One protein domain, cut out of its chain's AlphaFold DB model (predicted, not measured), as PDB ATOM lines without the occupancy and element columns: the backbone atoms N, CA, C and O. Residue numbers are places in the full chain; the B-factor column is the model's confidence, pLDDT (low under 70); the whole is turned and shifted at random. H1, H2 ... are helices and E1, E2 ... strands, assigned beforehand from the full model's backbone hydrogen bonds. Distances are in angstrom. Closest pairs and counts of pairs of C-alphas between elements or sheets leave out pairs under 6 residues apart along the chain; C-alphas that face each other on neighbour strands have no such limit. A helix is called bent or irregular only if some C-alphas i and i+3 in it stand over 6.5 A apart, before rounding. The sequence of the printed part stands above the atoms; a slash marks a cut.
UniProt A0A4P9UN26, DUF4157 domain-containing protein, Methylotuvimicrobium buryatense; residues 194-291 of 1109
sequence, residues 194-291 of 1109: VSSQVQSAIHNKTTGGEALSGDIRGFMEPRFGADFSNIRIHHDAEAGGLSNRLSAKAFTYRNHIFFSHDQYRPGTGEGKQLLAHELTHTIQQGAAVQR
ATOM      1  N   VAL A 194     291.768 261.363 283.790       67.06
ATOM      2  CA  VAL A 194     290.715 262.233 283.259       67.06
ATOM      3  C   VAL A 194     291.378 263.222 282.293       67.06
ATOM      4  O   VAL A 194     292.450 263.759 282.591       67.06
ATOM      5  N   SER A 195     290.806 263.422 281.103       75.88
ATOM      6  CA  SER A 195     291.403 264.344 280.130       75.88
ATOM      7  C   SER A 195     291.368 265.771 280.680       75.88
ATOM      8  O   SER A 195     290.430 266.141 281.381       75.88
ATOM      9  N   SER A 196     292.355 266.607 280.348       72.25
ATOM     10  CA  SER A 196     292.404 267.998 280.838       72.25
ATOM     11  C   SER A 196     291.160 268.814 280.463       72.25
ATOM     12  O   SER A 196     290.763 269.711 281.203       72.25
ATOM     13  N   GLN A 197     290.501 268.466 279.354       75.75
ATOM     14  CA  GLN A 197     289.221 269.040 278.938       75.75
ATOM     15  C   GLN A 197     288.065 268.616 279.858       75.75
ATOM     16  O   GLN A 197     287.307 269.475 280.302       75.75
ATOM     17  N   VAL A 198     287.948 267.325 280.197       80.38
ATOM     18  CA  VAL A 198     286.922 266.844 281.140       80.38
ATOM     19  C   VAL A 198     287.210 267.347 282.557       80.38
ATOM     20  O   VAL A 198     286.301 267.852 283.204       80.38
ATOM     21  N   GLN A 199     288.468 267.331 283.011       80.81
ATOM     22  CA  GLN A 199     288.866 267.879 284.313       80.81
ATOM     23  C   GLN A 199     288.532 269.378 284.426       80.81
ATOM     24  O   GLN A 199     288.035 269.815 285.463       80.81
ATOM     25  N   SER A 200     288.753 270.162 283.365       80.44
ATOM     26  CA  SER A 200     288.394 271.587 283.350       80.44
ATOM     27  C   SER A 200     286.877 271.806 283.329       80.44
ATOM     28  O   SER A 200     286.388 272.706 284.002       80.44
ATOM     29  N   ALA A 201     286.115 270.965 282.621       83.69
ATOM     30  CA  ALA A 201     284.653 271.035 282.619       83.69
ATOM     31  C   ALA A 201     284.049 270.686 283.996       83.69
ATOM     32  O   ALA A 201     283.213 271.437 284.495       83.69
ATOM     33  N   ILE A 202     284.534 269.623 284.655       85.38
ATOM     34  CA  ILE A 202     284.159 269.278 286.040       85.38
ATOM     35  C   ILE A 202     284.467 270.450 286.978       85.38
ATOM     36  O   ILE A 202     283.616 270.839 287.773       85.38
ATOM     37  N   HIS A 203     285.661 271.044 286.863       84.50
ATOM     38  CA  HIS A 203     286.077 272.166 287.705       84.50
ATOM     39  C   HIS A 203     285.198 273.411 287.514       84.50
ATOM     40  O   HIS A 203     284.764 274.006 288.496       84.50
ATOM     41  N   ASN A 204     284.865 273.776 286.275       82.81
ATOM     42  CA  ASN A 204     283.984 274.917 286.004       82.81
ATOM     43  C   ASN A 204     282.573 274.704 286.591       82.81
ATOM     44  O   ASN A 204     281.962 275.642 287.107       82.81
ATOM     45  N   LYS A 205     282.077 273.458 286.567       83.56
ATOM     46  CA  LYS A 205     280.749 273.082 287.070       83.56
ATOM     47  C   LYS A 205     280.663 273.009 288.608       83.56
ATOM     48  O   LYS A 205     279.555 272.971 289.134       83.56
ATOM     49  N   THR A 206     281.763 273.108 289.371       81.25
ATOM     50  CA  THR A 206     281.696 273.213 290.855       81.25
ATOM     51  C   THR A 206     281.186 274.568 291.371       81.25
ATOM     52  O   THR A 206     281.294 274.864 292.556       81.25
ATOM     53  N   THR A 207     280.648 275.423 290.500       75.38
ATOM     54  CA  THR A 207     280.054 276.725 290.849       75.38
ATOM     55  C   THR A 207     278.535 276.673 291.066       75.38
ATOM     56  O   THR A 207     277.941 277.679 291.444       75.38
ATOM     57  N   GLY A 208     277.902 275.508 290.871       80.12
ATOM     58  CA  GLY A 208     276.463 275.306 291.059       80.12
ATOM     59  C   GLY A 208     276.103 273.928 291.625       80.12
ATOM     60  O   GLY A 208     276.911 273.284 292.302       80.12
ATOM     61  N   GLY A 209     274.889 273.475 291.309       85.50
ATOM     62  CA  GLY A 209     274.299 272.224 291.793       85.50
ATOM     63  C   GLY A 209     273.291 272.450 292.924       85.50
ATOM     64  O   GLY A 209     273.445 273.345 293.762       85.50
ATOM     65  N   GLU A 210     272.242 271.635 292.939       90.81
ATOM     66  CA  GLU A 210     271.168 271.683 293.933       90.81
ATOM     67  C   GLU A 210     271.680 271.227 295.303       90.81
ATOM     68  O   GLU A 210     272.527 270.341 295.395       90.81
ATOM     69  N   ALA A 211     271.187 271.822 296.391       92.38
ATOM     70  CA  ALA A 211     271.495 271.318 297.728       92.38
ATOM     71  C   ALA A 211     270.767 269.987 297.970       92.38
ATOM     72  O   ALA A 211     269.599 269.847 297.603       92.38
ATOM     73  N   LEU A 212     271.427 269.028 298.624       90.19
ATOM     74  CA  LEU A 212     270.799 267.757 298.990       90.19
ATOM     75  C   LEU A 212     269.545 268.004 299.858       90.19
ATOM     76  O   LEU A 212     269.603 268.753 300.841       90.19
ATOM     77  N   SER A 213     268.404 267.411 299.478       89.31
ATOM     78  CA  SER A 213     267.104 267.755 300.075       89.31
ATOM     79  C   SER A 213     267.015 267.394 301.563       89.31
ATOM     80  O   SER A 213     267.769 266.554 302.061       89.31
ATOM     81  N   GLY A 214     266.088 268.043 302.278       83.25
ATOM     82  CA  GLY A 214     265.870 267.815 303.711       83.25
ATOM     83  C   GLY A 214     265.607 266.344 304.033       83.25
ATOM     84  O   GLY A 214     266.305 265.775 304.865       83.25
ATOM     85  N   ASP A 215     264.691 265.708 303.304       85.12
ATOM     86  CA  ASP A 215     264.285 264.312 303.526       85.12
ATOM     87  C   ASP A 215     265.439 263.328 303.288       85.12
ATOM     88  O   ASP A 215     265.627 262.369 304.039       85.12
ATOM     89  N   ILE A 216     266.258 263.580 302.258       89.19
ATOM     90  CA  ILE A 216     267.429 262.749 301.968       89.19
ATOM     91  C   ILE A 216     268.495 262.946 303.047       89.19
ATOM     92  O   ILE A 216     269.100 261.967 303.480       89.19
ATOM     93  N   ARG A 217     268.716 264.178 303.523       90.25
ATOM     94  CA  ARG A 217     269.659 264.444 304.619       90.25
ATOM     95  C   ARG A 217     269.182 263.840 305.940       90.25
ATOM     96  O   ARG A 217     269.959 263.130 306.565       90.25
ATOM     97  N   GLY A 218     267.902 263.966 306.291       84.81
ATOM     98  CA  GLY A 218     267.301 263.280 307.443       84.81
ATOM     99  C   GLY A 218     267.402 261.751 307.361       84.81
ATOM    100  O   GLY A 218     267.603 261.084 308.374       84.81
ATOM    101  N   PHE A 219     267.355 261.172 306.156       87.06
ATOM    102  CA  PHE A 219     267.615 259.745 305.964       87.06
ATOM    103  C   PHE A 219     269.111 259.389 306.074       87.06
ATOM    104  O   PHE A 219     269.451 258.414 306.746       87.06
ATOM    105  N   MET A 220     270.004 260.148 305.430       92.31
ATOM    106  CA  MET A 220     271.420 259.793 305.258       92.31
ATOM    107  C   MET A 220     272.330 260.274 306.400       92.31
ATOM    108  O   MET A 220     273.113 259.479 306.918       92.31
ATOM    109  N   GLU A 221     272.245 261.540 306.823       90.75
ATOM    110  CA  GLU A 221     273.161 262.147 307.811       90.75
ATOM    111  C   GLU A 221     273.237 261.347 309.131       90.75
ATOM    112  O   GLU A 221     274.356 261.060 309.574       90.75
ATOM    113  N   PRO A 222     272.121 260.864 309.730       87.50
ATOM    114  CA  PRO A 222     272.177 260.063 310.958       87.50
ATOM    115  C   PRO A 222     272.790 258.671 310.762       87.50
ATOM    116  O   PRO A 222     273.383 258.123 311.689       87.50
ATOM    117  N   ARG A 223     272.660 258.093 309.559       90.88
ATOM    118  CA  ARG A 223     273.175 256.754 309.217       90.88
ATOM    119  C   ARG A 223     274.673 256.771 308.902       90.88
ATOM    120  O   ARG A 223     275.384 255.816 309.208       90.88
ATOM    121  N   PHE A 224     275.156 257.872 308.328       89.69
ATOM    122  CA  PHE A 224     276.575 258.111 308.049       89.69
ATOM    123  C   PHE A 224     277.345 258.746 309.218       89.69
ATOM    124  O   PHE A 224     278.574 258.661 309.248       89.69
ATOM    125  N   GLY A 225     276.657 259.410 310.154       87.38
ATOM    126  CA  GLY A 225     277.292 260.236 311.189       87.38
ATOM    127  C   GLY A 225     277.992 261.478 310.618       87.38
ATOM    128  O   GLY A 225     278.945 261.979 311.216       87.38
ATOM    129  N   ALA A 226     277.565 261.944 309.443       86.50
ATOM    130  CA  ALA A 226     278.230 262.982 308.661       86.50
ATOM    131  C   ALA A 226     277.273 264.113 308.281       86.50
ATOM    132  O   ALA A 226     276.084 263.890 308.074       86.50
ATOM    133  N   ASP A 227     277.815 265.323 308.186       89.12
ATOM    134  CA  ASP A 227     277.111 266.506 307.705       89.12
ATOM    135  C   ASP A 227     277.185 266.581 306.173       89.12
ATOM    136  O   ASP A 227     278.277 266.689 305.603       89.12
ATOM    137  N   PHE A 228     276.028 266.528 305.515       93.69
ATOM    138  CA  PHE A 228     275.886 266.591 304.061       93.69
ATOM    139  C   PHE A 228     275.230 267.896 303.582       93.69
ATOM    140  O   PHE A 228     274.927 268.029 302.396       93.69
ATOM    141  N   SER A 229     275.044 268.893 304.453       89.38
ATOM    142  CA  SER A 229     274.455 270.196 304.091       89.38
ATOM    143  C   SER A 229     275.232 270.947 302.995       89.38
ATOM    144  O   SER A 229     274.649 271.718 302.232       89.38
ATOM    145  N   ASN A 230     276.535 270.680 302.873       88.88
ATOM    146  CA  ASN A 230     277.416 271.251 301.851       88.88
ATOM    147  C   ASN A 230     277.439 270.467 300.524       88.88
ATOM    148  O   ASN A 230     278.058 270.931 299.560       88.88
ATOM    149  N   ILE A 231     276.779 269.303 300.452       93.62
ATOM    150  CA  ILE A 231     276.768 268.461 299.251       93.62
ATOM    151  C   ILE A 231     275.835 269.039 298.184       93.62
ATOM    152  O   ILE A 231     274.707 269.459 298.459       93.62
ATOM    153  N   ARG A 232     276.340 269.057 296.948       94.06
ATOM    154  CA  ARG A 232     275.692 269.618 295.764       94.06
ATOM    155  C   ARG A 232     275.459 268.538 294.722       94.06
ATOM    156  O   ARG A 232     276.398 267.859 294.317       94.06
ATOM    157  N   ILE A 233     274.219 268.403 294.277       94.31
ATOM    158  CA  ILE A 233     273.804 267.423 293.279       94.31
ATOM    159  C   ILE A 233     273.689 268.109 291.919       94.31
ATOM    160  O   ILE A 233     273.055 269.155 291.792       94.31
ATOM    161  N   HIS A 234     274.275 267.498 290.893       94.38
ATOM    162  CA  HIS A 234     274.057 267.867 289.499       94.38
ATOM    163  C   HIS A 234     273.445 266.680 288.752       94.38
ATOM    164  O   HIS A 234     274.074 265.630 288.638       94.38
ATOM    165  N   HIS A 235     272.233 266.854 288.229       92.31
ATOM    166  CA  HIS A 235     271.518 265.862 287.409       92.31
ATOM    167  C   HIS A 235     271.100 266.413 286.034       92.31
ATOM    168  O   HIS A 235     270.408 265.740 285.274       92.31
ATOM    169  N   ASP A 236     271.559 267.623 285.691       88.50
ATOM    170  CA  ASP A 236     271.280 268.258 284.404       88.50
ATOM    171  C   ASP A 236     271.987 267.567 283.218       88.50
ATOM    172  O   ASP A 236     272.848 266.697 283.376       88.50
ATOM    173  N   ALA A 237     271.637 267.968 281.994       86.12
ATOM    174  CA  ALA A 237     272.193 267.375 280.776       86.12
ATOM    175  C   ALA A 237     273.725 267.536 280.646       86.12
ATOM    176  O   ALA A 237     274.375 266.734 279.971       86.12
ATOM    177  N   GLU A 238     274.327 268.537 281.298       85.94
ATOM    178  CA  GLU A 238     275.781 268.725 281.304       85.94
ATOM    179  C   GLU A 238     276.458 267.750 282.276       85.94
ATOM    180  O   GLU A 238     277.466 267.135 281.917       85.94
ATOM    181  N   ALA A 239     275.873 267.536 283.458       88.38
ATOM    182  CA  ALA A 239     276.274 266.491 284.398       88.38
ATOM    183  C   ALA A 239     276.115 265.092 283.787       88.38
ATOM    184  O   ALA A 239     277.053 264.297 283.849       88.38
ATOM    185  N   GLY A 240     275.010 264.838 283.081       86.75
ATOM    186  CA  GLY A 240     274.814 263.617 282.298       86.75
ATOM    187  C   GLY A 240     275.926 263.407 281.271       86.75
ATOM    188  O   GLY A 240     276.573 262.357 281.229       86.75
ATOM    189  N   GLY A 241     276.235 264.451 280.497       85.69
ATOM    190  CA  GLY A 241     277.342 264.447 279.546       85.69
ATOM    191  C   GLY A 241     278.727 264.300 280.190       85.69
ATOM    192  O   GLY A 241     279.643 263.798 279.541       85.69
ATOM    193  N   LEU A 242     278.936 264.730 281.437       88.31
ATOM    194  CA  LEU A 242     280.182 264.511 282.188       88.31
ATOM    195  C   LEU A 242     280.299 263.060 282.675       88.31
ATOM    196  O   LEU A 242     281.318 262.426 282.408       88.31
ATOM    197  N   SER A 243     279.253 262.524 283.304       88.31
ATOM    198  CA  SER A 243     279.205 261.156 283.840       88.31
ATOM    199  C   SER A 243     279.403 260.111 282.737       88.31
ATOM    200  O   SER A 243     280.234 259.210 282.868       88.31
ATOM    201  N   ASN A 244     278.765 260.306 281.578       84.94
ATOM    202  CA  ASN A 244     278.935 259.429 280.414       84.94
ATOM    203  C   ASN A 244     280.364 259.479 279.839       84.94
ATOM    204  O   ASN A 244     280.903 258.449 279.439       84.94
ATOM    205  N   ARG A 245     281.035 260.644 279.871       84.88
ATOM    206  CA  ARG A 245     282.458 260.782 279.486       84.88
ATOM    207  C   ARG A 245     283.439 260.141 280.481       84.88
ATOM    208  O   ARG A 245     284.613 260.006 280.142       84.88
ATOM    209  N   LEU A 246     282.972 259.746 281.666       82.38
ATOM    210  CA  LEU A 246     283.708 258.932 282.640       82.38
ATOM    211  C   LEU A 246     283.227 257.469 282.692       82.38
ATOM    212  O   LEU A 246     283.785 256.685 283.453       82.38
ATOM    213  N   SER A 247     282.230 257.098 281.877       84.06
ATOM    214  CA  SER A 247     281.606 255.763 281.860       84.06
ATOM    215  C   SER A 247     281.010 255.349 283.216       84.06
ATOM    216  O   SER A 247     281.099 254.189 283.611       84.06
ATOM    217  N   ALA A 248     280.407 256.305 283.933       85.62
ATOM    218  CA  ALA A 248     279.893 256.114 285.287       85.62
ATOM    219  C   ALA A 248     278.414 256.530 285.417       85.62
ATOM    220  O   ALA A 248     277.965 257.481 284.773       85.62
ATOM    221  N   LYS A 249     277.651 255.828 286.271       89.00
ATOM    222  CA  LYS A 249     276.235 256.147 286.567       89.00
ATOM    223  C   LYS A 249     276.089 257.424 287.393       89.00
ATOM    224  O   LYS A 249     275.134 258.173 287.212       89.00
ATOM    225  N   ALA A 250     277.041 257.653 288.281       92.44
ATOM    226  CA  ALA A 250     277.291 258.906 288.966       92.44
ATOM    227  C   ALA A 250     278.804 259.008 289.232       92.44
ATOM    228  O   ALA A 250     279.535 258.049 288.975       92.44
ATOM    229  N   PHE A 251     279.284 260.169 289.672       92.81
ATOM    230  CA  PHE A 251     280.622 260.310 290.242       92.81
ATOM    231  C   PHE A 251     280.710 261.503 291.200       92.81
ATOM    232  O   PHE A 251     280.065 262.539 291.009       92.81
ATOM    233  N   THR A 252     281.597 261.390 292.185       93.06
ATOM    234  CA  THR A 252     281.839 262.421 293.196       93.06
ATOM    235  C   THR A 252     283.147 263.169 292.956       93.06
ATOM    236  O   THR A 252     284.217 262.572 292.807       93.06
ATOM    237  N   TYR A 253     283.088 264.500 293.003       89.75
ATOM    238  CA  TYR A 253     284.250 265.385 293.028       89.75
ATOM    239  C   TYR A 253     284.094 266.439 294.130       89.75
ATOM    240  O   TYR A 253     283.288 267.369 294.027       89.75
ATOM    241  N   ARG A 254     284.899 266.306 295.190       88.31
ATOM    242  CA  ARG A 254     284.786 267.076 296.438       88.31
ATOM    243  C   ARG A 254     283.369 266.950 297.014       88.31
ATOM    244  O   ARG A 254     282.905 265.845 297.268       88.31
ATOM    245  N   ASN A 255     282.690 268.073 297.228       92.25
ATOM    246  CA  ASN A 255     281.323 268.169 297.730       92.25
ATOM    247  C   ASN A 255     280.265 268.147 296.605       92.25
ATOM    248  O   ASN A 255     279.100 268.419 296.880       92.25
ATOM    249  N   HIS A 256     280.639 267.875 295.351       93.56
ATOM    250  CA  HIS A 256     279.706 267.793 294.226       93.56
ATOM    251  C   HIS A 256     279.558 266.345 293.753       93.56
ATOM    252  O   HIS A 256     280.558 265.678 293.485       93.56
ATOM    253  N   ILE A 257     278.317 265.885 293.607       94.69
ATOM    254  CA  ILE A 257     277.966 264.593 293.013       94.69
ATOM    255  C   ILE A 257     277.281 264.870 291.676       94.69
ATOM    256  O   ILE A 257     276.328 265.647 291.606       94.69
ATOM    257  N   PHE A 258     277.769 264.237 290.618       94.62
ATOM    258  CA  PHE A 258     277.244 264.347 289.264       94.62
ATOM    259  C   PHE A 258     276.579 263.028 288.894       94.62
ATOM    260  O   PHE A 258     277.196 261.977 289.031       94.62
ATOM    261  N   PHE A 259     275.335 263.066 288.428       94.38
ATOM    262  CA  PHE A 259     274.600 261.886 287.978       94.38
ATOM    263  C   PHE A 259     274.610 261.791 286.450       94.38
ATOM    264  O   PHE A 259     274.702 262.799 285.745       94.38
ATOM    265  N   SER A 260     274.531 260.570 285.921       92.12
ATOM    266  CA  SER A 260     274.119 260.342 284.537       92.12
ATOM    267  C   SER A 260     272.602 260.558 284.393       92.12
ATOM    268  O   SER A 260     271.879 260.690 285.388       92.12
ATOM    269  N   HIS A 261     272.119 260.625 283.152       85.94
ATOM    270  CA  HIS A 261     270.713 260.876 282.842       85.94
ATOM    271  C   HIS A 261     269.806 259.851 283.545       85.94
ATOM    272  O   HIS A 261     270.109 258.656 283.597       85.94
ATOM    273  N   ASP A 262     268.740 260.353 284.165       84.69
ATOM    274  CA  ASP A 262     267.768 259.606 284.969       84.69
ATOM    275  C   ASP A 262     268.343 258.748 286.118       84.69
ATOM    276  O   ASP A 262     267.620 257.945 286.703       84.69
ATOM    277  N   GLN A 263     269.614 258.913 286.513       89.75
ATOM    278  CA  GLN A 263     270.197 258.137 287.624       89.75
ATOM    279  C   GLN A 263     269.910 258.745 289.008       89.75
ATOM    280  O   GLN A 263     269.916 258.024 290.008       89.75
ATOM    281  N   TYR A 264     269.607 260.046 289.096       91.50
ATOM    282  CA  TYR A 264     269.220 260.690 290.358       91.50
ATOM    283  C   TYR A 264     267.760 260.365 290.719       91.50
ATOM    284  O   TYR A 264     266.844 261.151 290.492       91.50
ATOM    285  N   ARG A 265     267.538 259.169 291.280       89.69
ATOM    286  CA  ARG A 265     266.208 258.641 291.648       89.69
ATOM    287  C   ARG A 265     266.057 258.449 293.169       89.69
ATOM    288  O   ARG A 265     265.802 257.331 293.610       89.69
ATOM    289  N   PRO A 266     266.171 259.501 294.006       86.56
ATOM    290  CA  PRO A 266     266.175 259.372 295.472       86.56
ATOM    291  C   PRO A 266     264.871 258.825 296.083       86.56
ATOM    292  O   PRO A 266     264.836 258.538 297.277       86.56
ATOM    293  N   GLY A 267     263.802 258.656 295.297       82.75
ATOM    294  CA  GLY A 267     262.590 257.947 295.717       82.75
ATOM    295  C   GLY A 267     262.710 256.413 295.707       82.75
ATOM    296  O   GLY A 267     262.001 255.760 296.468       82.75
ATOM    297  N   THR A 268     263.596 255.821 294.894       88.38
ATOM    298  CA  THR A 268     263.704 254.355 294.742       88.38
ATOM    299  C   THR A 268     264.793 253.753 295.631       88.38
ATOM    300  O   THR A 268     265.727 254.440 296.044       88.38
ATOM    301  N   GLY A 269     264.701 252.448 295.916       85.38
ATOM    302  CA  GLY A 269     265.743 251.727 296.660       85.38
ATOM    303  C   GLY A 269     267.107 251.795 295.963       85.38
ATOM    304  O   GLY A 269     268.086 252.202 296.581       85.38
ATOM    305  N   GLU A 270     267.142 251.495 294.660       84.88
ATOM    306  CA  GLU A 270     268.353 251.569 293.828       84.88
ATOM    307  C   GLU A 270     268.967 252.978 293.811       84.88
ATOM    308  O   GLU A 270     270.176 253.135 293.963       84.88
ATOM    309  N   GLY A 271     268.143 254.023 293.658       88.69
ATOM    310  CA  GLY A 271     268.620 255.406 293.599       88.69
ATOM    311  C   GLY A 271     269.120 255.923 294.947       88.69
ATOM    312  O   GLY A 271     270.097 256.668 294.986       88.69
ATOM    313  N   LYS A 272     268.525 255.481 296.065       91.38
ATOM    314  CA  LYS A 272     269.063 255.737 297.414       91.38
ATOM    315  C   LYS A 272     270.377 254.990 297.664       91.38
ATOM    316  O   LYS A 272     271.272 255.566 298.274       91.38
ATOM    317  N   GLN A 273     270.518 253.757 297.173       92.00
ATOM    318  CA  GLN A 273     271.756 252.976 297.276       92.00
ATOM    319  C   GLN A 273     272.891 253.628 296.465       92.00
ATOM    320  O   GLN A 273     273.959 253.873 297.019       92.00
ATOM    321  N   LEU A 274     272.637 254.023 295.211       93.00
ATOM    322  CA  LEU A 274     273.592 254.777 294.385       93.00
ATOM    323  C   LEU A 274     273.976 256.118 295.034       93.00
ATOM    324  O   LEU A 274     275.147 256.483 295.067       93.00
ATOM    325  N   LEU A 275     273.011 256.841 295.604       94.12
ATOM    326  CA  LEU A 275     273.284 258.094 296.308       94.12
ATOM    327  C   LEU A 275     274.103 257.877 297.594       94.12
ATOM    328  O   LEU A 275     274.955 258.701 297.909       94.12
ATOM    329  N   ALA A 276     273.914 256.766 298.311       94.25
ATOM    330  CA  ALA A 276     274.752 256.400 299.455       94.25
ATOM    331  C   ALA A 276     276.179 255.979 299.038       94.25
ATOM    332  O   ALA A 276     277.136 256.284 299.754       94.25
ATOM    333  N   HIS A 277     276.355 255.347 297.873       94.81
ATOM    334  CA  HIS A 277     277.678 255.056 297.295       94.81
ATOM    335  C   HIS A 277     278.467 256.355 297.094       94.81
ATOM    336  O   HIS A 277     279.524 256.556 297.695       94.81
ATOM    337  N   GLU A 278     277.881 257.309 296.371       94.75
ATOM    338  CA  GLU A 278     278.489 258.618 296.113       94.75
ATOM    339  C   GLU A 278     278.714 259.443 297.391       94.75
ATOM    340  O   GLU A 278     279.792 260.002 297.597       94.75
ATOM    341  N   LEU A 279     277.755 259.463 298.324       94.75
ATOM    342  CA  LEU A 279     277.945 260.123 299.622       94.75
ATOM    343  C   LEU A 279     279.119 259.518 300.412       94.75
ATOM    344  O   LEU A 279     279.833 260.261 301.089       94.75
ATOM    345  N   THR A 280     279.405 258.220 300.263       92.69
ATOM    346  CA  THR A 280     280.613 257.610 300.843       92.69
ATOM    347  C   THR A 280     281.885 258.185 300.216       92.69
ATOM    348  O   THR A 280     282.821 258.525 300.945       92.69
ATOM    349  N   HIS A 281     281.915 258.399 298.899       90.81
ATOM    350  CA  HIS A 281     283.032 259.085 298.247       90.81
ATOM    351  C   HIS A 281     283.182 260.548 298.702       90.81
ATOM    352  O   HIS A 281     284.316 261.016 298.819       90.81
ATOM    353  N   THR A 282     282.101 261.263 299.055       90.75
ATOM    354  CA  THR A 282     282.228 262.626 299.628       90.75
ATOM    355  C   THR A 282     282.947 262.619 300.982       90.75
ATOM    356  O   THR A 282     283.729 263.527 301.270       90.75
ATOM    357  N   ILE A 283     282.753 261.570 301.793       89.12
ATOM    358  CA  ILE A 283     283.472 261.365 303.061       89.12
ATOM    359  C   ILE A 283     284.927 260.959 302.790       89.12
ATOM    360  O   ILE A 283     285.838 261.550 303.367       89.12
ATOM    361  N   GLN A 284     285.172 260.010 301.877       84.19
ATOM    362  CA  GLN A 284     286.529 259.575 301.501       84.19
ATOM    363  C   GLN A 284     287.385 260.725 300.938       84.19
ATOM    364  O   GLN A 284     288.588 260.776 301.187       84.19
ATOM    365  N   GLN A 285     286.776 261.670 300.211       83.56
ATOM    366  CA  GLN A 285     287.434 262.879 299.698       83.56
ATOM    367  C   GLN A 285     287.522 264.022 300.735       83.56
ATOM    368  O   GLN A 285     288.018 265.101 300.408       83.56
ATOM    369  N   GLY A 286     287.059 263.813 301.975       80.94
ATOM    370  CA  GLY A 286     287.113 264.795 303.067       80.94
ATOM    371  C   GLY A 286     286.170 265.993 302.904       80.94
ATOM    372  O   GLY A 286     286.393 267.031 303.524       80.94
ATOM    373  N   ALA A 287     285.149 265.880 302.053       77.44
ATOM    374  CA  ALA A 287     284.230 266.964 301.709       77.44
ATOM    375  C   ALA A 287     282.950 266.996 302.567       77.44
ATOM    376  O   ALA A 287     282.311 268.043 302.670       77.44
ATOM    377  N   ALA A 288     282.596 265.873 303.196       78.19
ATOM    378  CA  ALA A 288     281.566 265.783 304.228       78.19
ATOM    379  C   ALA A 288     282.220 265.619 305.609       78.19
ATOM    380  O   ALA A 288     283.117 264.792 305.788       78.19
ATOM    381  N   VAL A 289     281.775 266.398 306.598       72.31
ATOM    382  CA  VAL A 289     282.368 266.385 307.945       72.31
ATOM    383  C   VAL A 289     281.675 265.325 308.796       72.31
ATOM    384  O   VAL A 289     280.518 265.494 309.178       72.31
ATOM    385  N   GLN A 290     282.385 264.246 309.136       66.12
ATOM    386  CA  GLN A 290     281.925 263.320 310.173       66.12
ATOM    387  C   GLN A 290     281.896 264.033 311.530       66.12
ATOM    388  O   GLN A 290     282.904 264.571 311.994       66.12
ATOM    389  N   ARG A 291     280.720 264.062 312.163       50.25
ATOM    390  CA  ARG A 291     280.501 264.783 313.418       50.25
ATOM    391  C   ARG A 291     280.993 263.943 314.597       50.25
ATOM    392  O   ARG A 291     280.258 263.120 315.138       50.25
TER     393      ARG A 291
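Overview. This is residues 194 to 291 of the 1109 residues of the protein "DUF4157 domain-containing protein" of Methylotuvimicrobium buryatense (UniProt A0A4P9UN26). A small sheet, E1, E3, E2 in that order, makes the core of three layers, with the long helix H4 running along one face and H3 crossing the other. H1 beside H3 and H2 near H4 make the two ends of the longest axis. The printed part has 98 residues, in the order H1, H2, E1, H3, E2, E3, H4; the sheet is mixed and the class mostly helix. It is compact, with a radius of gyration of the C-alphas of 12.7 A and spans of 37 by 27 by 19 A.

Arrangement. H1, residues 196 to 205, touches H3, residues 237 to 245, at a shallow tilt of 31 degrees, opposite ways; the closest C-alphas, Val 198 and Leu 242, are 7.2 A apart. H1 only grazes the sheet. H2, residues 214 to 224, is close but not clearly touching H4, residues 269 to 284; the closest C-alphas, Met 220 and Ala 276, are 7.5 A apart. E1, residues 232 to 234, is parallel to E3, residues 256 to 259, with N 257 and O 232 at 2.8 A. E2, residues 250 to 253, forms an antiparallel hairpin with E3; N 251 and O 258 are 2.8 A apart. H3 runs across the strands at 83 degrees to E3 on the local plane, at a height over the sheet of 6.6 A. H4, on the opposite face, runs along them at 20 degrees to E2 on the local plane, at a height of 9.4 A. Every O i to N i+4 pair is within hydrogen-bond range in H1, H3 and H4; in H2, 5 of 7.

Along the chain. H1 begins at C-alpha 196 (292.404, 267.998, 280.838) and is 14.2 A long. H2 is 15.1 A and only just irregular, C-alphas 219 and 222 being 6.8 A apart; H3 is 12.3 A. H4, 22.7 A, ends at C-alpha 284 (286.529, 259.575, 301.501).

Size, cuts and confidence. The two C-alphas farthest apart, those of Gln 197 and Pro 222, are 37.4 A apart. The printed part has no cut and no long link. The model's pLDDT is under 70 at residues 194, 290 and 291.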